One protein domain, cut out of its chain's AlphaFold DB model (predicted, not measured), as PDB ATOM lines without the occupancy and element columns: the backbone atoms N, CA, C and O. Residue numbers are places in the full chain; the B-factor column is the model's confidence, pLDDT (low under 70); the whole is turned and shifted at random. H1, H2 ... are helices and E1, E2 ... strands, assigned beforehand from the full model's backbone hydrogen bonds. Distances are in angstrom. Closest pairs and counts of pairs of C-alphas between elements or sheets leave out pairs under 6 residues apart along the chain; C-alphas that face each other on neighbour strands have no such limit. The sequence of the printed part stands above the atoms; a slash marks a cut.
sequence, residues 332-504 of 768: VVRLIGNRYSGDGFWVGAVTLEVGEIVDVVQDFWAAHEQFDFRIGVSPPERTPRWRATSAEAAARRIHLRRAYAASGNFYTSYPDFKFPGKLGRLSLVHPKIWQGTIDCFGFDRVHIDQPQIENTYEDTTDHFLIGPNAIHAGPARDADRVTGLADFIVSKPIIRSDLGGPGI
ATOM      1  N   VAL A 332     208.676 149.232 236.470       84.56
ATOM      2  CA  VAL A 332     209.280 150.574 236.493       84.56
ATOM      3  C   VAL A 332     210.717 150.496 235.997       84.56
ATOM      4  O   VAL A 332     211.526 149.730 236.526       84.56
ATOM      5  N   VAL A 333     211.041 151.323 235.001       89.56
ATOM      6  CA  VAL A 333     212.371 151.393 234.384       89.56
ATOM      7  C   VAL A 333     212.855 152.836 234.337       89.56
ATOM      8  O   VAL A 333     212.150 153.724 233.845       89.56
ATOM      9  N   ARG A 334     214.081 153.061 234.813       94.38
ATOM     10  CA  ARG A 334     214.798 154.337 234.752       94.38
ATOM     11  C   ARG A 334     216.183 154.130 234.144       94.38
ATOM     12  O   ARG A 334     217.024 153.468 234.747       94.38
ATOM     13  N   LEU A 335     216.425 154.708 232.969       97.06
ATOM     14  CA  LEU A 335     217.728 154.681 232.291       97.06
ATOM     15  C   LEU A 335     218.269 156.108 232.159       97.06
ATOM     16  O   LEU A 335     217.537 156.995 231.718       97.06
ATOM     17  N   ILE A 336     219.514 156.354 232.570       96.81
ATOM     18  CA  ILE A 336     220.082 157.709 232.587       96.81
ATOM     19  C   ILE A 336     221.518 157.719 232.078       96.81
ATOM     20  O   ILE A 336     222.412 157.165 232.712       96.81
ATOM     21  N   GLY A 337     221.771 158.453 230.996       94.25
ATOM     22  CA  GLY A 337     223.125 158.772 230.545       94.25
ATOM     23  C   GLY A 337     223.989 157.562 230.179       94.25
ATOM     24  O   GLY A 337     225.212 157.661 230.279       94.25
ATOM     25  N   ASN A 338     223.394 156.427 229.800       98.56
ATOM     26  CA  ASN A 338     224.147 155.254 229.359       98.56
ATOM     27  C   ASN A 338     224.590 155.386 227.895       98.56
ATOM     28  O   ASN A 338     224.005 156.133 227.102       98.56
ATOM     29  N   ARG A 339     225.626 154.626 227.528       98.50
ATOM     30  CA  ARG A 339     226.203 154.591 226.180       98.50
ATOM     31  C   ARG A 339     226.173 153.180 225.596       98.50
ATOM     32  O   ARG A 339     226.605 152.240 226.255       98.50
ATOM     33  N   TYR A 340     225.756 153.063 224.337       98.62
ATOM     34  CA  TYR A 340     225.668 151.802 223.593       98.62
ATOM     35  C   TYR A 340     226.491 151.887 222.299       98.62
ATOM     36  O   TYR A 340     226.321 152.831 221.522       98.62
ATOM     37  N   SER A 341     227.382 150.921 222.060       98.00
ATOM     38  CA  SER A 341     228.264 150.887 220.877       98.00
ATOM     39  C   SER A 341     228.819 149.485 220.587       98.00
ATOM     40  O   SER A 341     228.614 148.558 221.363       98.00
ATOM     41  N   GLY A 342     229.561 149.324 219.488       97.00
ATOM     42  CA  GLY A 342     230.227 148.060 219.152       97.00
ATOM     43  C   GLY A 342     229.333 147.109 218.360       97.00
ATOM     44  O   GLY A 342     228.246 147.490 217.933       97.00
ATOM     45  N   ASP A 343     229.796 145.887 218.108       95.19
ATOM     46  CA  ASP A 343     229.042 144.881 217.346       95.19
ATOM     47  C   ASP A 343     227.834 144.349 218.146       95.19
ATOM     48  O   ASP A 343     227.852 144.299 219.373       95.19
ATOM     49  N   GLY A 344     226.775 143.907 217.460       92.12
ATOM     50  CA  GLY A 344     225.634 143.242 218.105       92.12
ATOM     51  C   GLY A 344     224.338 144.057 218.116       92.12
ATOM     52  O   GLY A 344     223.994 144.688 217.116       92.12
ATOM     53  N   PHE A 345     223.594 143.986 219.220       91.69
ATOM     54  CA  PHE A 345     222.228 144.499 219.386       91.69
ATOM     55  C   PHE A 345     221.229 143.897 218.389       91.69
ATOM     56  O   PHE A 345     220.532 144.619 217.672       91.69
ATOM     57  N   TRP A 346     221.171 142.563 218.317       86.56
ATOM     58  CA  TRP A 346     220.297 141.789 217.432       86.56
ATOM     59  C   TRP A 346     218.830 142.193 217.573       86.56
ATOM     60  O   TRP A 346     218.180 142.484 216.570       86.56
ATOM     61  N   VAL A 347     218.322 142.305 218.804       83.56
ATOM     62  CA  VAL A 347     216.958 142.792 219.042       83.56
ATOM     63  C   VAL A 347     216.987 144.316 219.073       83.56
ATOM     64  O   VAL A 347     216.456 144.937 218.163       83.56
ATOM     65  N   GLY A 348     217.676 144.922 220.029       90.00
ATOM     66  CA  GLY A 348     217.855 146.368 220.146       90.00
ATOM     67  C   GLY A 348     218.814 146.678 221.289       90.00
ATOM     68  O   GLY A 348     219.141 145.784 222.062       90.00
ATOM     69  N   ALA A 349     219.301 147.909 221.412       95.19
ATOM     70  CA  ALA A 349     220.168 148.255 222.541       95.19
ATOM     71  C   ALA A 349     219.399 148.299 223.862       95.19
ATOM     72  O   ALA A 349     219.825 147.689 224.843       95.19
ATOM     73  N   VAL A 350     218.235 148.939 223.857       94.88
ATOM     74  CA  VAL A 350     217.274 148.890 224.953       94.88
ATOM     75  C   VAL A 350     216.016 148.215 224.441       94.88
ATOM     76  O   VAL A 350     215.389 148.691 223.494       94.88
ATOM     77  N   THR A 351     215.651 147.096 225.055       88.88
ATOM     78  CA  THR A 351     214.401 146.402 224.752       88.88
ATOM     79  C   THR A 351     213.507 146.412 225.974       88.88
ATOM     80  O   THR A 351     213.961 146.172 227.088       88.88
ATOM     81  N   LEU A 352     212.234 146.709 225.746       83.44
ATOM     82  CA  LEU A 352     211.177 146.542 226.729       83.44
ATOM     83  C   LEU A 352     210.315 145.385 226.234       83.44
ATOM     84  O   LEU A 352     209.516 145.553 225.309       83.44
ATOM     85  N   GLU A 353     210.571 144.193 226.758       74.88
ATOM     86  CA  GLU A 353     209.925 142.965 226.306       74.88
ATOM     87  C   GLU A 353     208.646 142.742 227.115       74.88
ATOM     88  O   GLU A 353     208.678 142.535 228.324       74.88
ATOM     89  N   VAL A 354     207.511 142.824 226.426       68.69
ATOM     90  CA  VAL A 354     206.181 142.554 226.974       68.69
ATOM     91  C   VAL A 354     205.587 141.443 226.118       68.69
ATOM     92  O   VAL A 354     205.399 141.641 224.914       68.69
ATOM     93  N   GLY A 355     205.396 140.260 226.700       60.06
ATOM     94  CA  GLY A 355     205.051 139.047 225.956       60.06
ATOM     95  C   GLY A 355     203.544 138.860 225.791       60.06
ATOM     96  O   GLY A 355     203.074 138.351 224.769       60.06
ATOM     97  N   GLU A 356     202.763 139.299 226.777       62.75
ATOM     98  CA  GLU A 356     201.317 139.112 226.804       62.75
ATOM     99  C   GLU A 356     200.582 140.408 227.167       62.75
ATOM    100  O   GLU A 356     201.077 141.286 227.866       62.75
ATOM    101  N   ILE A 357     199.337 140.522 226.709       63.66
ATOM    102  CA  ILE A 357     198.476 141.689 226.948       63.66
ATOM    103  C   ILE A 357     198.114 141.914 228.430       63.66
ATOM    104  O   ILE A 357     197.567 142.955 228.803       63.66
ATOM    105  N   VAL A 358     198.361 140.908 229.272       59.44
ATOM    106  CA  VAL A 358     198.126 140.955 230.720       59.44
ATOM    107  C   VAL A 358     199.286 141.577 231.491       59.44
ATOM    108  O   VAL A 358     199.067 141.993 232.630       59.44
ATOM    109  N   ASP A 359     200.462 141.675 230.873       64.44
ATOM    110  CA  ASP A 359     201.670 142.215 231.484       64.44
ATOM    111  C   ASP A 359     201.509 143.719 231.771       64.44
ATOM    112  O   ASP A 359     200.802 144.447 231.064       64.44
ATOM    113  N   VAL A 360     202.160 144.200 232.833       62.44
ATOM    114  CA  VAL A 360     202.018 145.583 233.308       62.44
ATOM    115  C   VAL A 360     203.386 146.256 233.389       62.44
ATOM    116  O   VAL A 360     204.117 146.096 234.365       62.44
ATOM    117  N   VAL A 361     203.695 147.085 232.391       69.25
ATOM    118  CA  VAL A 361     204.723 148.127 232.503       69.25
ATOM    119  C   VAL A 361     204.021 149.417 232.901       69.25
ATOM    120  O   VAL A 361     203.211 149.936 232.140       69.25
ATOM    121  N   GLN A 362     204.295 149.934 234.095       70.00
ATOM    122  CA  GLN A 362     203.632 151.130 234.621       70.00
ATOM    123  C   GLN A 362     204.317 152.411 234.133       70.00
ATOM    124  O   GLN A 362     203.636 153.362 233.739       70.00
ATOM    125  N   ASP A 363     205.654 152.440 234.156       78.94
ATOM    126  CA  ASP A 363     206.424 153.650 233.867       78.94
ATOM    127  C   ASP A 363     207.834 153.332 233.343       78.94
ATOM    128  O   ASP A 363     208.707 152.864 234.077       78.94
ATOM    129  N   PHE A 364     208.060 153.618 232.062       88.31
ATOM    130  CA  PHE A 364     209.369 153.566 231.424       88.31
ATOM    131  C   PHE A 364     209.863 154.986 231.160       88.31
ATOM    132  O   PHE A 364     209.228 155.755 230.434       88.31
ATOM    133  N   TRP A 365     211.039 155.320 231.684       91.38
ATOM    134  CA  TRP A 365     211.680 156.603 231.422       91.38
ATOM    135  C   TRP A 365     213.168 156.433 231.155       91.38
ATOM    136  O   TRP A 365     213.899 155.864 231.966       91.38
ATOM    137  N   ALA A 366     213.611 156.963 230.023       95.06
ATOM    138  CA  ALA A 366     215.007 157.000 229.635       95.06
ATOM    139  C   ALA A 366     215.407 158.435 229.286       95.06
ATOM    140  O   ALA A 366     214.684 159.119 228.555       95.06
ATOM    141  N   ALA A 367     216.551 158.893 229.789       94.00
ATOM    142  CA  ALA A 367     217.024 160.251 229.568       94.00
ATOM    143  C   ALA A 367     218.516 160.304 229.237       94.00
ATOM    144  O   ALA A 367     219.335 159.656 229.884       94.00
ATOM    145  N   HIS A 368     218.876 161.136 228.259       94.94
ATOM    146  CA  HIS A 368     220.267 161.402 227.869       94.94
ATOM    147  C   HIS A 368     221.073 160.162 227.436       94.94
ATOM    148  O   HIS A 368     222.305 160.188 227.449       94.94
ATOM    149  N   GLU A 369     220.392 159.088 227.035       98.06
ATOM    150  CA  GLU A 369     221.022 157.888 226.479       98.06
ATOM    151  C   GLU A 369     221.710 158.206 225.141       98.06
ATOM    152  O   GLU A 369     221.204 158.994 224.329       98.06
ATOM    153  N   GLN A 370     222.853 157.564 224.895       98.44
ATOM    154  CA  GLN A 370     223.650 157.739 223.681       98.44
ATOM    155  C   GLN A 370     223.855 156.408 222.960       98.44
ATOM    156  O   GLN A 370     224.453 155.481 223.500       98.44
ATOM    157  N   PHE A 371     223.428 156.336 221.704       98.75
ATOM    158  CA  PHE A 371     223.564 155.155 220.857       98.75
ATOM    159  C   PHE A 371     224.461 155.504 219.678       98.75
ATOM    160  O   PHE A 371     224.042 156.251 218.796       98.75
ATOM    161  N   ASP A 372     225.692 154.994 219.659       98.25
ATOM    162  CA  ASP A 372     226.634 155.232 218.563       98.25
ATOM    163  C   ASP A 372     226.862 153.958 217.753       98.25
ATOM    164  O   ASP A 372     227.875 153.267 217.886       98.25
ATOM    165  N   PHE A 373     225.895 153.650 216.891       97.81
ATOM    166  CA  PHE A 373     225.935 152.459 216.054       97.81
ATOM    167  C   PHE A 373     226.767 152.623 214.780       97.81
ATOM    168  O   PHE A 373     226.860 151.693 213.983       97.81
ATOM    169  N   ARG A 374     227.446 153.759 214.598       96.94
ATOM    170  CA  ARG A 374     228.527 153.864 213.604       96.94
ATOM    171  C   ARG A 374     229.723 152.999 214.013       96.94
ATOM    172  O   ARG A 374     230.520 152.604 213.168       96.94
ATOM    173  N   ILE A 375     229.845 152.711 215.311       97.12
ATOM    174  CA  ILE A 375     230.834 151.795 215.870       97.12
ATOM    175  C   ILE A 375     230.246 150.381 215.842       97.12
ATOM    176  O   ILE A 375     229.242 150.099 216.499       97.12
ATOM    177  N   GLY A 376     230.889 149.493 215.085       95.44
ATOM    178  CA  GLY A 376     230.460 148.107 214.905       95.44
ATOM    179  C   GLY A 376     229.222 147.949 214.022       95.44
ATOM    180  O   GLY A 376     228.666 148.928 213.525       95.44
ATOM    181  N   VAL A 377     228.789 146.708 213.829       95.69
ATOM    182  CA  VAL A 377     227.663 146.331 212.961       95.69
ATOM    183  C   VAL A 377     226.703 145.363 213.655       95.69
ATOM    184  O   VAL A 377     227.025 144.717 214.656       95.69
ATOM    185  N   SER A 378     225.490 145.261 213.122       91.69
ATOM    186  CA  SER A 378     224.513 144.245 213.515       91.69
ATOM    187  C   SER A 378     225.058 142.824 213.339       91.69
ATOM    188  O   SER A 378     225.937 142.600 212.511       91.69
ATOM    189  N   PRO A 379     224.569 141.834 214.099       87.69
ATOM    190  CA  PRO A 379     225.067 140.476 213.970       87.69
ATOM    191  C   PRO A 379     224.563 139.783 212.691       87.69
ATOM    192  O   PRO A 379     223.483 140.130 212.204       87.69
ATOM    193  N   PRO A 380     225.286 138.763 212.181       85.00
ATOM    194  CA  PRO A 380     224.889 138.003 210.988       85.00
ATOM    195  C   PRO A 380     223.458 137.445 211.038       85.00
ATOM    196  O   PRO A 380     222.773 137.370 210.023       85.00
ATOM    197  N   GLU A 381     222.972 137.112 212.231       79.94
ATOM    198  CA  GLU A 381     221.626 136.625 212.545       79.94
ATOM    199  C   GLU A 381     220.506 137.585 212.178       79.94
ATOM    200  O   GLU A 381     219.340 137.194 212.125       79.94
ATOM    201  N   ARG A 382     220.826 138.858 211.935       81.69
ATOM    202  CA  ARG A 382     219.852 139.778 211.363       81.69
ATOM    203  C   ARG A 382     219.573 139.518 209.899       81.69
ATOM    204  O   ARG A 382     218.617 140.089 209.406       81.69
ATOM    205  N   THR A 383     220.346 138.682 209.216       80.12
ATOM    206  CA  THR A 383     220.207 138.433 207.780       80.12
ATOM    207  C   THR A 383     219.649 137.029 207.510       80.12
ATOM    208  O   THR A 383     220.348 136.175 206.967       80.12
ATOM    209  N   PRO A 384     218.382 136.736 207.881       74.62
ATOM    210  CA  PRO A 384     217.830 135.374 207.892       74.62
ATOM    211  C   PRO A 384     217.820 134.680 206.528       74.62
ATOM    212  O   PRO A 384     217.671 133.460 206.456       74.62
ATOM    213  N   ARG A 385     217.978 135.455 205.450       77.81
ATOM    214  CA  ARG A 385     218.166 134.975 204.080       77.81
ATOM    215  C   ARG A 385     219.405 134.087 203.923       77.81
ATOM    216  O   ARG A 385     219.418 133.221 203.050       77.81
ATOM    217  N   TRP A 386     220.434 134.301 204.736       77.06
ATOM    218  CA  TRP A 386     221.659 133.510 204.748       77.06
ATOM    219  C   TRP A 386     221.801 132.770 206.080       77.06
ATOM    220  O   TRP A 386     221.180 133.109 207.088       77.06
ATOM    221  N   ARG A 387     222.644 131.735 206.102       74.56
ATOM    222  CA  ARG A 387     223.063 131.130 207.372       74.56
ATOM    223  C   ARG A 387     223.950 132.129 208.104       74.56
ATOM    224  O   ARG A 387     224.870 132.661 207.494       74.56
ATOM    225  N   ALA A 388     223.735 132.327 209.401       75.81
ATOM    226  CA  ALA A 388     224.483 133.314 210.182       75.81
ATOM    227  C   ALA A 388     226.012 133.107 210.153       75.81
ATOM    228  O   ALA A 388     226.775 134.055 210.296       75.81
ATOM    229  N   THR A 389     226.475 131.878 209.924       76.62
ATOM    230  CA  THR A 389     227.904 131.549 209.814       76.62
ATOM    231  C   THR A 389     228.493 131.753 208.414       76.62
ATOM    232  O   THR A 389     229.680 131.492 208.219       76.62
ATOM    233  N   SER A 390     227.707 132.181 207.420       83.19
ATOM    234  CA  SER A 390     228.180 132.326 206.039       83.19
ATOM    235  C   SER A 390     228.939 133.641 205.813       83.19
ATOM    236  O   SER A 390     228.695 134.654 206.475       83.19
ATOM    237  N   ALA A 391     229.858 133.637 204.842       88.69
ATOM    238  CA  ALA A 391     230.603 134.835 204.455       88.69
ATOM    239  C   ALA A 391     229.669 135.932 203.909       88.69
ATOM    240  O   ALA A 391     229.905 137.116 204.134       88.69
ATOM    241  N   GLU A 392     228.582 135.541 203.238       87.56
ATOM    242  CA  GLU A 392     227.547 136.448 202.749       87.56
ATOM    243  C   GLU A 392     226.810 137.138 203.898       87.56
ATOM    244  O   GLU A 392     226.670 138.359 203.859       87.56
ATOM    245  N   ALA A 393     226.400 136.398 204.937       84.50
ATOM    246  CA  ALA A 393     225.768 136.981 206.122       84.50
ATOM    247  C   ALA A 393     226.704 137.989 206.807       84.50
ATOM    248  O   ALA A 393     226.305 139.110 207.121       84.50
ATOM    249  N   ALA A 394     227.983 137.631 206.963       87.06
ATOM    250  CA  ALA A 394     228.992 138.507 207.553       87.06
ATOM    251  C   ALA A 394     229.241 139.788 206.731       87.06
ATOM    252  O   ALA A 394     229.446 140.853 207.320       87.06
ATOM    253  N   ALA A 395     229.203 139.690 205.398       89.69
ATOM    254  CA  ALA A 395     229.396 140.808 204.471       89.69
ATOM    255  C   ALA A 395     228.157 141.707 204.319       89.69
ATOM    256  O   ALA A 395     228.268 142.819 203.808       89.69
ATOM    257  N   ARG A 396     226.977 141.231 204.733       89.62
ATOM    258  CA  ARG A 396     225.694 141.942 204.612       89.62
ATOM    259  C   ARG A 396     225.264 142.673 205.877       89.62
ATOM    260  O   ARG A 396     224.245 143.350 205.836       89.62
ATOM    261  N   ARG A 397     226.036 142.564 206.961       91.94
ATOM    262  CA  ARG A 397     225.800 143.279 208.220       91.94
ATOM    263  C   ARG A 397     225.779 144.791 207.989       91.94
ATOM    264  O   ARG A 397     226.637 145.324 207.291       91.94
ATOM    265  N   ILE A 398     224.829 145.459 208.630       94.31
ATOM    266  CA  ILE A 398     224.636 146.916 208.563       94.31
ATOM    267  C   ILE A 398     224.886 147.572 209.919       94.31
ATOM    268  O   ILE A 398     224.779 146.911 210.960       94.31
ATOM    269  N   HIS A 399     225.182 148.866 209.915       96.06
ATOM    270  CA  HIS A 399     225.304 149.671 211.129       96.06
ATOM    271  C   HIS A 399     223.944 149.928 211.788       96.06
ATOM    272  O   HIS A 399     223.851 149.915 213.017       96.06
ATOM    273  N   LEU A 400     222.897 150.117 210.984       95.75
ATOM    274  CA  LEU A 400     221.564 150.486 211.432       95.75
ATOM    275  C   LEU A 400     220.986 149.459 212.412       95.75
ATOM    276  O   LEU A 400     220.803 148.278 212.091       95.75
ATOM    277  N   ARG A 401     220.661 149.921 213.625       93.75
ATOM    278  CA  ARG A 401     220.113 149.095 214.711       93.75
ATOM    279  C   ARG A 401     218.981 149.779 215.468       93.75
ATOM    280  O   ARG A 401     218.875 150.996 215.483       93.75
ATOM    281  N   ARG A 402     218.127 149.005 216.138       94.06
ATOM    282  CA  ARG A 402     217.106 149.585 217.022       94.06
ATOM    283  C   ARG A 402     217.778 150.097 218.292       94.06
ATOM    284  O   ARG A 402     218.357 149.309 219.040       94.06
ATOM    285  N   ALA A 403     217.723 151.405 218.523       96.38
ATOM    286  CA  ALA A 403     218.173 152.004 219.776       96.38
ATOM    287  C   ALA A 403     217.205 151.616 220.897       96.38
ATOM    288  O   ALA A 403     217.611 151.022 221.894       96.38
ATOM    289  N   TYR A 404     215.914 151.846 220.650       94.44
ATOM    290  CA  TYR A 404     214.820 151.391 221.498       94.44
ATOM    291  C   TYR A 404     213.918 150.438 220.721       94.44
ATOM    292  O   TYR A 404     213.519 150.733 219.595       94.44
ATOM    293  N   ALA A 405     213.590 149.312 221.346       88.94
ATOM    294  CA  ALA A 405     212.597 148.356 220.879       88.94
ATOM    295  C   ALA A 405     211.581 148.112 222.003       88.94
ATOM    296  O   ALA A 405     211.755 147.228 222.843       88.94
ATOM    297  N   ALA A 406     210.533 148.928 222.042       81.75
ATOM    298  CA  ALA A 406     209.435 148.794 222.988       81.75
ATOM    299  C   ALA A 406     208.355 147.857 222.419       81.75
ATOM    300  O   ALA A 406     207.719 148.189 221.421       81.75
ATOM    301  N   SER A 407     208.243 146.674 223.040       67.31
ATOM    302  CA  SER A 407     207.338 145.539 222.789       67.31
ATOM    303  C   SER A 407     206.797 145.385 221.368       67.31
ATOM    304  O   SER A 407     205.753 145.922 221.034       67.31
ATOM    305  N   GLY A 408     207.455 144.563 220.547       50.88
ATOM    306  CA  GLY A 408     207.010 144.243 219.182       50.88
ATOM    307  C   GLY A 408     206.345 142.873 218.993       50.88
ATOM    308  O   GLY A 408     206.026 142.541 217.860       50.88
ATOM    309  N   ASN A 409     206.157 142.067 220.045       50.50
ATOM    310  CA  ASN A 409     205.660 140.691 219.925       50.50
ATOM    311  C   ASN A 409     204.639 140.367 221.022       50.50
ATOM    312  O   ASN A 409     204.941 139.618 221.946       50.50
ATOM    313  N   PHE A 410     203.402 140.856 220.896       54.44
ATOM    314  CA  PHE A 410     202.323 140.146 221.578       54.44
ATOM    315  C   PHE A 410     202.195 138.763 220.935       54.44
ATOM    316  O   PHE A 410     201.996 138.641 219.720       54.44
ATOM    317  N   TYR A 411     202.300 137.706 221.740       60.53
ATOM    318  CA  TYR A 411     201.997 136.348 221.279       60.53
ATOM    319  C   TYR A 411     200.489 136.148 221.034       60.53
ATOM    320  O   TYR A 411     200.083 135.152 220.438       60.53
ATOM    321  N   THR A 412     199.659 137.112 221.447       66.94
ATOM    322  CA  THR A 412     198.195 137.088 221.376       66.94
ATOM    323  C   THR A 412     197.631 138.378 220.768       66.94
ATOM    324  O   THR A 412     198.258 139.433 220.821       66.94
ATOM    325  N   SER A 413     196.456 138.296 220.141       72.94
ATOM    326  CA  SER A 413     195.725 139.475 219.649       72.94
ATOM    327  C   SER A 413     195.039 140.227 220.793       72.94
ATOM    328  O   SER A 413     194.746 139.651 221.843       72.94
ATOM    329  N   TYR A 414     194.733 141.509 220.575       76.81
ATOM    330  CA  TYR A 414     193.954 142.300 221.528       76.81
ATOM    331  C   TYR A 414     192.501 141.796 221.594       76.81
ATOM    332  O   TYR A 414     191.877 141.663 220.535       76.81
ATOM    333  N   PRO A 415     191.926 141.551 222.790       78.62
ATOM    334  CA  PRO A 415     190.501 141.279 222.944       78.62
ATOM    335  C   PRO A 415     189.665 142.361 222.257       78.62
ATOM    336  O   PRO A 415     189.904 143.551 222.463       78.62
ATOM    337  N   ASP A 416     188.733 141.940 221.401       83.75
ATOM    338  CA  ASP A 416     187.866 142.813 220.597       83.75
ATOM    339  C   ASP A 416     188.613 143.898 219.791       83.75
ATOM    340  O   ASP A 416     188.050 144.943 219.473       83.75
ATOM    341  N   PHE A 417     189.894 143.668 219.470       85.25
ATOM    342  CA  PHE A 417     190.786 144.645 218.832       85.25
ATOM    343  C   PHE A 417     190.914 145.968 219.611       85.25
ATOM    344  O   PHE A 417     191.183 147.025 219.037       85.25
ATOM    345  N   LYS A 418     190.741 145.930 220.935       84.19
ATOM    346  CA  LYS A 418     190.822 147.109 221.795       84.19
ATOM    347  C   LYS A 418     192.036 147.042 222.710       84.19
ATOM    348  O   LYS A 418     192.244 146.065 223.429       84.19
ATOM    349  N   PHE A 419     192.822 148.113 222.719       79.44
ATOM    350  CA  PHE A 419     193.938 148.244 223.641       79.44
ATOM    351  C   PHE A 419     193.423 148.293 225.096       79.44
ATOM    352  O   PHE A 419     192.517 149.072 225.402       79.44
ATOM    353  N   PRO A 420     193.967 147.479 226.019       74.12
ATOM    354  CA  PRO A 420     193.424 147.340 227.372       74.12
ATOM    355  C   PRO A 420     193.868 148.452 228.336       74.12
ATOM    356  O   PRO A 420     193.431 148.457 229.484       74.12
ATOM    357  N   GLY A 421     194.778 149.345 227.925       68.81
ATOM    358  CA  GLY A 421     195.279 150.446 228.761       68.81
ATOM    359  C   GLY A 421     196.229 150.027 229.894       68.81
ATOM    360  O   GLY A 421     196.454 150.805 230.814       68.81
ATOM    361  N   LYS A 422     196.761 148.795 229.871       66.50
ATOM    362  CA  LYS A 422     197.604 148.244 230.953       66.50
ATOM    363  C   LYS A 422     199.084 148.615 230.865       66.50
ATOM    364  O   LYS A 422     199.778 148.563 231.878       66.50
ATOM    365  N   LEU A 423     199.560 148.988 229.679       69.06
ATOM    366  CA  LEU A 423     200.923 149.471 229.484       69.06
ATOM    367  C   LEU A 423     200.884 150.990 229.575       69.06
ATOM    368  O   LEU A 423     200.261 151.650 228.744       69.06
ATOM    369  N   GLY A 424     201.470 151.496 230.656       67.88
ATOM    370  CA  GLY A 424     201.444 152.887 231.067       67.88
ATOM    371  C   GLY A 424     202.311 153.780 230.187       67.88
ATOM    372  O   GLY A 424     202.231 153.765 228.959       67.88
ATOM    373  N   ARG A 425     203.111 154.638 230.819       80.50
ATOM    374  CA  ARG A 425     203.828 155.710 230.121       80.50
ATOM    375  C   ARG A 425     205.210 155.252 229.656       80.50
ATOM    376  O   ARG A 425     205.994 154.760 230.459       80.50
ATOM    377  N   LEU A 426     205.531 155.520 228.393       88.69
ATOM    378  CA  LEU A 426     206.883 155.473 227.842       88.69
ATOM    379  C   LEU A 426     207.376 156.906 227.624       88.69
ATOM    380  O   LEU A 426     206.705 157.722 226.992       88.69
ATOM    381  N   SER A 427     208.536 157.251 228.173       92.25
ATOM    382  CA  SER A 427     209.142 158.573 228.021       92.25
ATOM    383  C   SER A 427     210.620 158.501 227.671       92.25
ATOM    384  O   SER A 427     211.419 157.988 228.445       92.25
ATOM    385  N   LEU A 428     210.977 159.054 226.516       96.56
ATOM    386  CA  LEU A 428     212.351 159.170 226.035       96.56
ATOM    387  C   LEU A 428     212.713 160.652 225.986       96.56
ATOM    388  O   LEU A 428     212.041 161.420 225.305       96.56
ATOM    389  N   VAL A 429     213.746 161.067 226.711       96.00
ATOM    390  CA  VAL A 429     214.080 162.485 226.901       96.00
ATOM    391  C   VAL A 429     215.513 162.757 226.452       96.00
ATOM    392  O   VAL A 429     216.465 162.196 226.993       96.00
ATOM    393  N   HIS A 430     215.676 163.622 225.453       94.31
ATOM    394  CA  HIS A 430     216.965 163.971 224.849       94.31
ATOM    395  C   HIS A 430     217.833 162.765 224.411       94.31
ATOM    396  O   HIS A 430     219.044 162.781 224.673       94.31
ATOM    397  N   PRO A 431     217.289 161.700 223.778       97.00
ATOM    398  CA  PRO A 431     218.135 160.622 223.275       97.00
ATOM    399  C   PRO A 431     218.982 161.108 222.095       97.00
ATOM    400  O   PRO A 431     218.502 161.857 221.237       97.00
ATOM    401  N   LYS A 432     220.228 160.630 222.020       98.50
ATOM    402  CA  LYS A 432     221.119 160.876 220.881       98.50
ATOM    403  C   LYS A 432     221.464 159.569 220.184       98.50
ATOM    404  O   LYS A 432     222.066 158.685 220.787       98.50
ATOM    405  N   ILE A 433     221.065 159.448 218.924       98.69
ATOM    406  CA  ILE A 433     221.108 158.199 218.165       98.69
ATOM    407  C   ILE A 433     221.832 158.441 216.842       98.69
ATOM    408  O   ILE A 433     221.397 159.249 216.023       98.69
ATOM    409  N   TRP A 434     222.914 157.702 216.616       98.50
ATOM    410  CA  TRP A 434     223.578 157.599 215.322       98.50
ATOM    411  C   TRP A 434     223.395 156.200 214.763       98.50
ATOM    412  O   TRP A 434     223.720 155.228 215.444       98.50
ATOM    413  N   GLN A 435     222.937 156.110 213.516       96.88
ATOM    414  CA  GLN A 435     222.635 154.850 212.845       96.88
ATOM    415  C   GLN A 435     221.667 153.959 213.632       96.88
ATOM    416  O   GLN A 435     221.885 152.760 213.799       96.88
ATOM    417  N   GLY A 436     220.565 154.533 214.113       96.25
ATOM    418  CA  GLY A 436     219.536 153.747 214.776       96.25
ATOM    419  C   GLY A 436     218.124 154.305 214.737       96.25
ATOM    420  O   GLY A 436     217.871 155.412 214.258       96.25
ATOM    421  N   THR A 437     217.197 153.490 215.234       96.19
ATOM    422  CA  THR A 437     215.749 153.741 215.179       96.19
ATOM    423  C   THR A 437     215.088 153.619 216.552       96.19
ATOM    424  O   THR A 437     215.629 152.991 217.470       96.19
ATOM    425  N   ILE A 438     213.910 154.227 216.690       96.25
ATOM    426  CA  ILE A 438     213.021 154.076 217.844       96.25
ATOM    427  C   ILE A 438     211.764 153.344 217.383       96.25
ATOM    428  O   ILE A 438     210.964 153.914 216.644       96.25
ATOM    429  N   ASP A 439     211.569 152.123 217.870       91.81
ATOM    430  CA  ASP A 439     210.364 151.336 217.619       91.81
ATOM    431  C   ASP A 439     209.565 151.218 218.921       91.81
ATOM    432  O   ASP A 439     210.092 150.771 219.941       91.81
ATOM    433  N   CYS A 440     208.304 151.648 218.909       89.00
ATOM    434  CA  CYS A 440     207.423 151.670 220.078       89.00
ATOM    435  C   CYS A 440     206.052 151.102 219.715       89.00
ATOM    436  O   CYS A 440     205.188 151.832 219.227       89.00
ATOM    437  N   PHE A 441     205.832 149.816 219.973       85.50
ATOM    438  CA  PHE A 441     204.553 149.187 219.680       85.50
ATOM    439  C   PHE A 441     203.787 148.808 220.944       85.50
ATOM    440  O   PHE A 441     204.370 148.359 221.923       85.50
ATOM    441  N   GLY A 442     202.466 148.990 220.921       78.31
ATOM    442  CA  GLY A 442     201.590 148.554 222.010       78.31
ATOM    443  C   GLY A 442     201.687 149.375 223.302       78.31
ATOM    444  O   GLY A 442     201.437 148.824 224.363       78.31
ATOM    445  N   PHE A 443     202.015 150.667 223.244       82.44
ATOM    446  CA  PHE A 443     201.990 151.563 224.412       82.44
ATOM    447  C   PHE A 443     200.871 152.595 224.299       82.44
ATOM    448  O   PHE A 443     200.746 153.235 223.259       82.44
ATOM    449  N   ASP A 444     200.106 152.798 225.378       80.00
ATOM    450  CA  ASP A 444     199.009 153.780 225.416       80.00
ATOM    451  C   ASP A 444     199.520 155.222 225.313       80.00
ATOM    452  O   ASP A 444     198.917 156.062 224.648       80.00
ATOM    453  N   ARG A 445     200.631 155.518 226.007       85.56
ATOM    454  CA  ARG A 445     201.163 156.878 226.157       85.56
ATOM    455  C   ARG A 445     202.651 156.913 225.887       85.56
ATOM    456  O   ARG A 445     203.457 156.546 226.744       85.56
ATOM    457  N   VAL A 446     203.014 157.414 224.718       92.12
ATOM    458  CA  VAL A 446     204.401 157.543 224.274       92.12
ATOM    459  C   VAL A 446     204.768 159.018 224.207       92.12
ATOM    460  O   VAL A 446     204.084 159.804 223.559       92.12
ATOM    461  N   HIS A 447     205.861 159.401 224.860       95.12
ATOM    462  CA  HIS A 447     206.397 160.757 224.812       95.12
ATOM    463  C   HIS A 447     207.889 160.729 224.481       95.12
ATOM    464  O   HIS A 447     208.686 160.164 225.225       95.12
ATOM    465  N   ILE A 448     208.271 161.350 223.371       98.06
ATOM    466  CA  ILE A 448     209.656 161.443 222.915       98.06
ATOM    467  C   ILE A 448     210.017 162.927 222.818       98.06
ATOM    468  O   ILE A 448     209.600 163.614 221.887       98.06
ATOM    469  N   ASP A 449     210.783 163.429 223.781       97.31
ATOM    470  CA  ASP A 449     211.197 164.830 223.836       97.31
ATOM    471  C   ASP A 449     212.609 165.017 223.284       97.31
ATOM    472  O   ASP A 449     213.553 164.337 223.694       97.31
ATOM    473  N   GLN A 450     212.738 165.962 222.354       96.56
ATOM    474  CA  GLN A 450     213.984 166.405 221.731       96.56
ATOM    475  C   GLN A 450     214.911 165.263 221.273       96.56
ATOM    476  O   GLN A 450     216.106 165.274 221.595       96.56
ATOM    477  N   PRO A 451     214.411 164.263 220.517       98.31
ATOM    478  CA  PRO A 451     215.278 163.231 219.970       98.31
ATOM    479  C   PRO A 451     216.231 163.820 218.926       98.31
ATOM    480  O   PRO A 451     215.817 164.592 218.059       98.31
ATOM    481  N   GLN A 452     217.499 163.411 218.977       98.56
ATOM    482  CA  GLN A 452     218.493 163.684 217.940       98.56
ATOM    483  C   GLN A 452     218.837 162.376 217.228       98.56
ATOM    484  O   GLN A 452     219.463 161.504 217.830       98.56
ATOM    485  N   ILE A 453     218.426 162.233 215.967       98.69
ATOM    486  CA  ILE A 453     218.617 161.000 215.188       98.69
ATOM    487  C   ILE A 453     219.364 161.318 213.894       98.69
ATOM    488  O   ILE A 453     218.906 162.143 213.104       98.69
ATOM    489  N   GLU A 454     220.493 160.648 213.665       98.44
ATOM    490  CA  GLU A 454     221.324 160.796 212.467       98.44
ATOM    491  C   GLU A 454     221.577 159.439 211.797       98.44
ATOM    492  O   GLU A 454     222.350 158.624 212.299       98.44
ATOM    493  N   ASN A 455     220.962 159.214 210.635       97.44
ATOM    494  CA  ASN A 455     221.047 157.962 209.884       97.44
ATOM    495  C   ASN A 455     221.479 158.226 208.436       97.44
ATOM    496  O   ASN A 455     220.886 159.054 207.741       97.44
ATOM    497  N   THR A 456     222.478 157.487 207.952       94.56
ATOM    498  CA  THR A 456     222.782 157.398 206.515       94.56
ATOM    499  C   THR A 456     222.067 156.194 205.917       94.56
ATOM    500  O   THR A 456     221.704 155.266 206.636       94.56
ATOM    501  N   TYR A 457     221.860 156.198 204.602       91.94
ATOM    502  CA  TYR A 457     221.188 155.093 203.932       91.94
ATOM    503  C   TYR A 457     221.946 153.772 204.095       91.94
ATOM    504  O   TYR A 457     223.131 153.691 203.774       91.94
ATOM    505  N   GLU A 458     221.217 152.742 204.508       91.75
ATOM    506  CA  GLU A 458     221.592 151.335 204.419       91.75
ATOM    507  C   GLU A 458     220.365 150.540 203.952       91.75
ATOM    508  O   GLU A 458     219.223 150.914 204.232       91.75
ATOM    509  N   ASP A 459     220.589 149.464 203.198       88.00
ATOM    510  CA  ASP A 459     219.512 148.611 202.692       88.00
ATOM    511  C   ASP A 459     219.079 147.591 203.755       88.00
ATOM    512  O   ASP A 459     219.833 146.685 204.123       88.00
ATOM    513  N   THR A 460     217.842 147.725 204.233       88.31
ATOM    514  CA  THR A 460     217.262 146.866 205.272       88.31
ATOM    515  C   THR A 460     216.421 145.713 204.714       88.31
ATOM    516  O   THR A 460     215.844 144.972 205.501       88.31
ATOM    517  N   THR A 461     216.327 145.535 203.389       84.06
ATOM    518  CA  THR A 461     215.377 144.601 202.737       84.06
ATOM    519  C   THR A 461     215.514 143.151 203.212       84.06
ATOM    520  O   THR A 461     214.516 142.455 203.369       84.06
ATOM    521  N   ASP A 462     216.742 142.708 203.487       79.62
ATOM    522  CA  ASP A 462     217.041 141.343 203.937       79.62
ATOM    523  C   ASP A 462     217.257 141.248 205.462       79.62
ATOM    524  O   ASP A 462     217.721 140.214 205.945       79.62
ATOM    525  N   HIS A 463     216.961 142.313 206.222       82.81
ATOM    526  CA  HIS A 463     217.230 142.377 207.658       82.81
ATOM    527  C   HIS A 463     215.972 142.163 208.510       82.81
ATOM    528  O   HIS A 463     214.976 142.871 208.389       82.81
ATOM    529  N   PHE A 464     216.032 141.194 209.424       77.81
ATOM    530  CA  PHE A 464     214.966 140.906 210.380       77.81
ATOM    531  C   PHE A 464     214.908 141.956 211.498       77.81
ATOM    532  O   PHE A 464     215.939 142.476 211.935       77.81
ATOM    533  N   LEU A 465     213.691 142.215 211.996       76.88
ATOM    534  CA  LEU A 465     213.396 143.084 213.142       76.88
ATOM    535  C   LEU A 465     213.871 144.539 213.015       76.88
ATOM    536  O   LEU A 465     214.067 145.200 214.032       76.88
ATOM    537  N   ILE A 466     214.043 145.065 211.802       81.38
ATOM    538  CA  ILE A 466     214.336 146.485 211.620       81.38
ATOM    539  C   ILE A 466     213.532 147.086 210.474       81.38
ATOM    540  O   ILE A 466     213.531 146.584 209.353       81.38
ATOM    541  N   GLY A 467     212.819 148.168 210.784       81.38
ATOM    542  CA  GLY A 467     212.115 148.977 209.800       81.38
ATOM    543  C   GLY A 467     212.982 150.134 209.299       81.38
ATOM    544  O   GLY A 467     213.897 150.573 209.996       81.38
ATOM    545  N   PRO A 468     212.683 150.691 208.116       88.19
ATOM    546  CA  PRO A 468     213.447 151.797 207.551       88.19
ATOM    547  C   PRO A 468     212.998 153.178 208.083       88.19
ATOM    548  O   PRO A 468     213.218 154.184 207.413       88.19
ATOM    549  N   ASN A 469     212.353 153.240 209.254       92.75
ATOM    550  CA  ASN A 469     211.796 154.462 209.848       92.75
ATOM    551  C   ASN A 469     212.734 154.979 210.944       92.75
ATOM    552  O   ASN A 469     213.272 154.174 211.697       92.75
ATOM    553  N   ALA A 470     212.900 156.296 211.096       96.62
ATOM    554  CA  ALA A 470     213.676 156.809 212.235       96.62
ATOM    555  C   ALA A 470     212.906 156.654 213.563       96.62
ATOM    556  O   ALA A 470     213.489 156.228 214.562       96.62
ATOM    557  N   ILE A 471     211.600 156.937 213.561       97.44
ATOM    558  CA  ILE A 471     210.678 156.646 214.666       97.44
ATOM    559  C   ILE A 471     209.454 155.916 214.112       97.44
ATOM    560  O   ILE A 471     208.861 156.369 213.131       97.44
ATOM    561  N   HIS A 472     209.052 154.818 214.747       94.44
ATOM    562  CA  HIS A 472     207.847 154.073 214.406       94.44
ATOM    563  C   HIS A 472     207.031 153.743 215.655       94.44
ATOM    564  O   HIS A 472     207.555 153.163 216.606       94.44
ATOM    565  N   ALA A 473     205.743 154.087 215.639       92.81
ATOM    566  CA  ALA A 473     204.817 153.734 216.702       92.81
ATOM    567  C   ALA A 473     203.450 153.264 216.196       92.81
ATOM    568  O   ALA A 473     202.943 153.727 215.171       92.81
ATOM    569  N   GLY A 474     202.836 152.352 216.945       90.06
ATOM    570  CA  GLY A 474     201.510 151.829 216.635       90.06
ATOM    571  C   GLY A 474     201.168 150.555 217.402       90.06
ATOM    572  O   GLY A 474     201.849 150.198 218.364       90.06
ATOM    573  N   PRO A 475     200.124 149.829 216.995       85.44
ATOM    574  CA  PRO A 475     199.824 148.510 217.540       85.44
ATOM    575  C   PRO A 475     200.916 147.488 217.180       85.44
ATOM    576  O   PRO A 475     201.397 147.471 216.051       85.44
ATOM    577  N   ALA A 476     201.272 146.587 218.104       78.12
ATOM    578  CA  ALA A 476     202.221 145.497 217.815       78.12
ATOM    579  C   ALA A 476     201.628 144.359 216.954       78.12
ATOM    580  O   ALA A 476     202.360 143.627 216.294       78.12
ATOM    581  N   ARG A 477     200.298 144.206 216.953       76.75
ATOM    582  CA  ARG A 477     199.520 143.269 216.126       76.75
ATOM    583  C   ARG A 477     198.252 143.948 215.627       76.75
ATOM    584  O   ARG A 477     197.838 144.949 216.204       76.75
ATOM    585  N   ASP A 478     197.642 143.377 214.587       76.88
ATOM    586  CA  ASP A 478     196.320 143.784 214.086       76.88
ATOM    587  C   ASP A 478     196.244 145.295 213.768       76.88
ATOM    588  O   ASP A 478     195.266 145.982 214.071       76.88
ATOM    589  N   ALA A 479     197.321 145.832 213.174       77.38
ATOM    590  CA  ALA A 479     197.511 147.265 212.917       77.38
ATOM    591  C   ALA A 479     196.395 147.902 212.058       77.38
ATOM    592  O   ALA A 479     196.200 149.119 212.063       77.38
ATOM    593  N   ASP A 480     195.630 147.081 211.338       79.81
ATOM    594  CA  ASP A 480     194.482 147.467 210.524       79.81
ATOM    595  C   ASP A 480     193.176 147.649 211.323       79.81
ATOM    596  O   ASP A 480     192.233 148.245 210.797       79.81
ATOM    597  N   ARG A 481     193.097 147.172 212.572       82.62
ATOM    598  CA  ARG A 481     191.837 147.096 213.340       82.62
ATOM    599  C   ARG A 481     191.904 147.629 214.767       82.62
ATOM    600  O   ARG A 481     190.856 147.895 215.348       82.62
ATOM    601  N   VAL A 482     193.099 147.780 215.336       86.12
ATOM    602  CA  VAL A 482     193.240 148.148 216.751       86.12
ATOM    603  C   VAL A 482     192.786 149.579 217.038       86.12
ATOM    604  O   VAL A 482     193.089 150.503 216.287       86.12
ATOM    605  N   THR A 483     192.096 149.753 218.167       86.56
ATOM    606  CA  THR A 483     191.656 151.046 218.719       86.56
ATOM    607  C   THR A 483     192.070 151.202 220.188       86.56
ATOM    608  O   THR A 483     192.448 150.224 220.837       86.56
ATOM    609  N   GLY A 484     191.979 152.422 220.733       82.31
ATOM    610  CA  GLY A 484     192.176 152.696 222.163       82.31
ATOM    611  C   GLY A 484     193.607 153.030 222.595       82.31
ATOM    612  O   GLY A 484     193.888 152.982 223.789       82.31
ATOM    613  N   LEU A 485     194.511 153.340 221.658       86.94
ATOM    614  CA  LEU A 485     195.817 153.933 221.972       86.94
ATOM    615  C   LEU A 485     195.643 155.448 222.144       86.94
ATOM    616  O   LEU A 485     195.254 156.125 221.193       86.94
ATOM    617  N   ALA A 486     195.909 155.988 223.332       88.50
ATOM    618  CA  ALA A 486     195.528 157.355 223.670       88.50
ATOM    619  C   ALA A 486     196.458 158.430 223.089       88.50
ATOM    620  O   ALA A 486     196.001 159.269 222.314       88.50
ATOM    621  N   ASP A 487     197.739 158.443 223.482       91.06
ATOM    622  CA  ASP A 487     198.636 159.589 223.277       91.06
ATOM    623  C   ASP A 487     199.995 159.198 222.674       91.06
ATOM    624  O   ASP A 487     200.752 158.412 223.246       91.06
ATOM    625  N   PHE A 488     200.364 159.847 221.570       95.44
ATOM    626  CA  PHE A 488     201.715 159.802 221.009       95.44
ATOM    627  C   PHE A 488     202.259 161.219 220.808       95.44
ATOM    628  O   PHE A 488     201.762 161.982 219.983       95.44
ATOM    629  N   ILE A 489     203.299 161.583 221.551       97.50
ATOM    630  CA  ILE A 489     203.849 162.940 221.580       97.50
ATOM    631  C   ILE A 489     205.316 162.911 221.161       97.50
ATOM    632  O   ILE A 489     206.115 162.182 221.748       97.50
ATOM    633  N   VAL A 490     205.686 163.750 220.191       98.44
ATOM    634  CA  VAL A 490     207.082 163.996 219.808       98.44
ATOM    635  C   VAL A 490     207.340 165.497 219.778       98.44
ATOM    636  O   VAL A 490     206.891 166.196 218.869       98.44
ATOM    637  N   SER A 491     208.082 166.004 220.758       97.31
ATOM    638  CA  SER A 491     208.400 167.429 220.873       97.31
ATOM    639  C   SER A 491     209.808 167.730 220.379       97.31
ATOM    640  O   SER A 491     210.774 167.060 220.734       97.31
ATOM    641  N   LYS A 492     209.926 168.778 219.562       97.69
ATOM    642  CA  LYS A 492     211.180 169.347 219.054       97.69
ATOM    643  C   LYS A 492     212.166 168.308 218.485       97.69
ATOM    644  O   LYS A 492     213.348 168.342 218.839       97.69
ATOM    645  N   PRO A 493     211.724 167.370 217.622       98.38
ATOM    646  CA  PRO A 493     212.629 166.387 217.036       98.38
ATOM    647  C   PRO A 493     213.691 167.049 216.151       98.38
ATOM    648  O   PRO A 493     213.408 168.013 215.444       98.38
ATOM    649  N   ILE A 494     214.906 166.501 216.146       98.44
ATOM    650  CA  ILE A 494     215.958 166.820 215.175       98.44
ATOM    651  C   ILE A 494     216.342 165.510 214.487       98.44
ATOM    652  O   ILE A 494     217.138 164.727 215.006       98.44
ATOM    653  N   ILE A 495     215.757 165.260 213.317       98.69
ATOM    654  CA  ILE A 495     215.970 164.019 212.563       98.69
ATOM    655  C   ILE A 495     216.687 164.343 211.255       98.69
ATOM    656  O   ILE A 495     216.204 165.127 210.441       98.69
ATOM    657  N   ARG A 496     217.838 163.708 211.033       98.00
ATOM    658  CA  ARG A 496     218.568 163.692 209.763       98.00
ATOM    659  C   ARG A 496     218.683 162.247 209.312       98.00
ATOM    660  O   ARG A 496     219.519 161.512 209.823       98.00
ATOM    661  N   SER A 497     217.827 161.817 208.401       94.25
ATOM    662  CA  SER A 497     217.727 160.402 208.039       94.25
ATOM    663  C   SER A 497     217.698 160.258 206.530       94.25
ATOM    664  O   SER A 497     216.891 160.911 205.894       94.25
ATOM    665  N   ASP A 498     218.541 159.408 205.945       91.25
ATOM    666  CA  ASP A 498     218.424 158.990 204.533       91.25
ATOM    667  C   ASP A 498     217.866 157.561 204.402       91.25
ATOM    668  O   ASP A 498     218.090 156.879 203.406       91.25
ATOM    669  N   LEU A 499     217.154 157.069 205.423       90.62
ATOM    670  CA  LEU A 499     216.561 155.731 205.402       90.62
ATOM    671  C   LEU A 499     215.415 155.608 204.386       90.62
ATOM    672  O   LEU A 499     214.863 156.593 203.893       90.62
ATOM    673  N   GLY A 500     215.068 154.357 204.072       88.25
ATOM    674  CA  GLY A 500     214.034 154.010 203.098       88.25
ATOM    675  C   GLY A 500     212.613 154.471 203.455       88.25
ATOM    676  O   GLY A 500     211.818 154.651 202.535       88.25
ATOM    677  N   GLY A 501     212.283 154.641 204.737       89.56
ATOM    678  CA  GLY A 501     210.946 154.960 205.249       89.56
ATOM    679  C   GLY A 501     210.837 156.378 205.821       89.56
ATOM    680  O   GLY A 501     211.766 157.180 205.659       89.56
ATOM    681  N   PRO A 502     209.695 156.716 206.453       92.94
ATOM    682  CA  PRO A 502     209.485 158.050 206.989       92.94
ATOM    683  C   PRO A 502     210.421 158.430 208.137       92.94
ATOM    684  O   PRO A 502     210.942 157.580 208.866       92.94
ATOM    685  N   GLY A 503     210.576 159.738 208.352       96.38
ATOM    686  CA  GLY A 503     211.209 160.253 209.567       96.38
ATOM    687  C   GLY A 503     210.440 159.813 210.817       96.38
ATOM    688  O   GLY A 503     211.017 159.247 211.743       96.38
ATOM    689  N   ILE A 504     209.121 160.010 210.818       97.88
ATOM    690  CA  ILE A 504     208.224 159.547 211.880       97.88
ATOM    691  C   ILE A 504     207.034 158.829 211.243       97.88
ATOM    692  O   ILE A 504     206.368 159.397 210.381       97.88
TER     693      ILE A 504
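This is residues 332 to 504 of the 768 residues of an uncharacterized protein of Sphingomonas sp. PAMC26645 (UniProt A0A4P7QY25). With little regular structure, the chain winds in stacked turns, a solenoid walled by three parallel sheets: E1 E4 E7 E10 E13, E2 E5 E8 E11 E14, and E3 E6 E9 E12. Mostly strand, 68 of 173 printed residues are in fourteen named strands and, after E5, one named helix. It is compact, radius of gyration of the C-alphas 15.9 A, spanning 46 by 32 by 27 A.

E1, residues 332 to 336, runs on into E2, residues 339 to 341, at 79 degrees. E4, residues 363 to 367, is E1's parallel neighbour, with N 333 and O 363 within hydrogen-bond range at 2.9 A. H1, residues 391 to 395, its O i to N i+4 pair within range, is not on this stack of sheets, face to face in turn.

E1 begins at C-alpha 332 (209.280, 150.574, 236.493). E14, residues 494 to 497, 9.8 A long, ends at (217.727, 160.402, 208.039).

The printed part has no cut. Residues 373 to 390 are a long link. Residues 354 to 361 are among those under pLDDT 70.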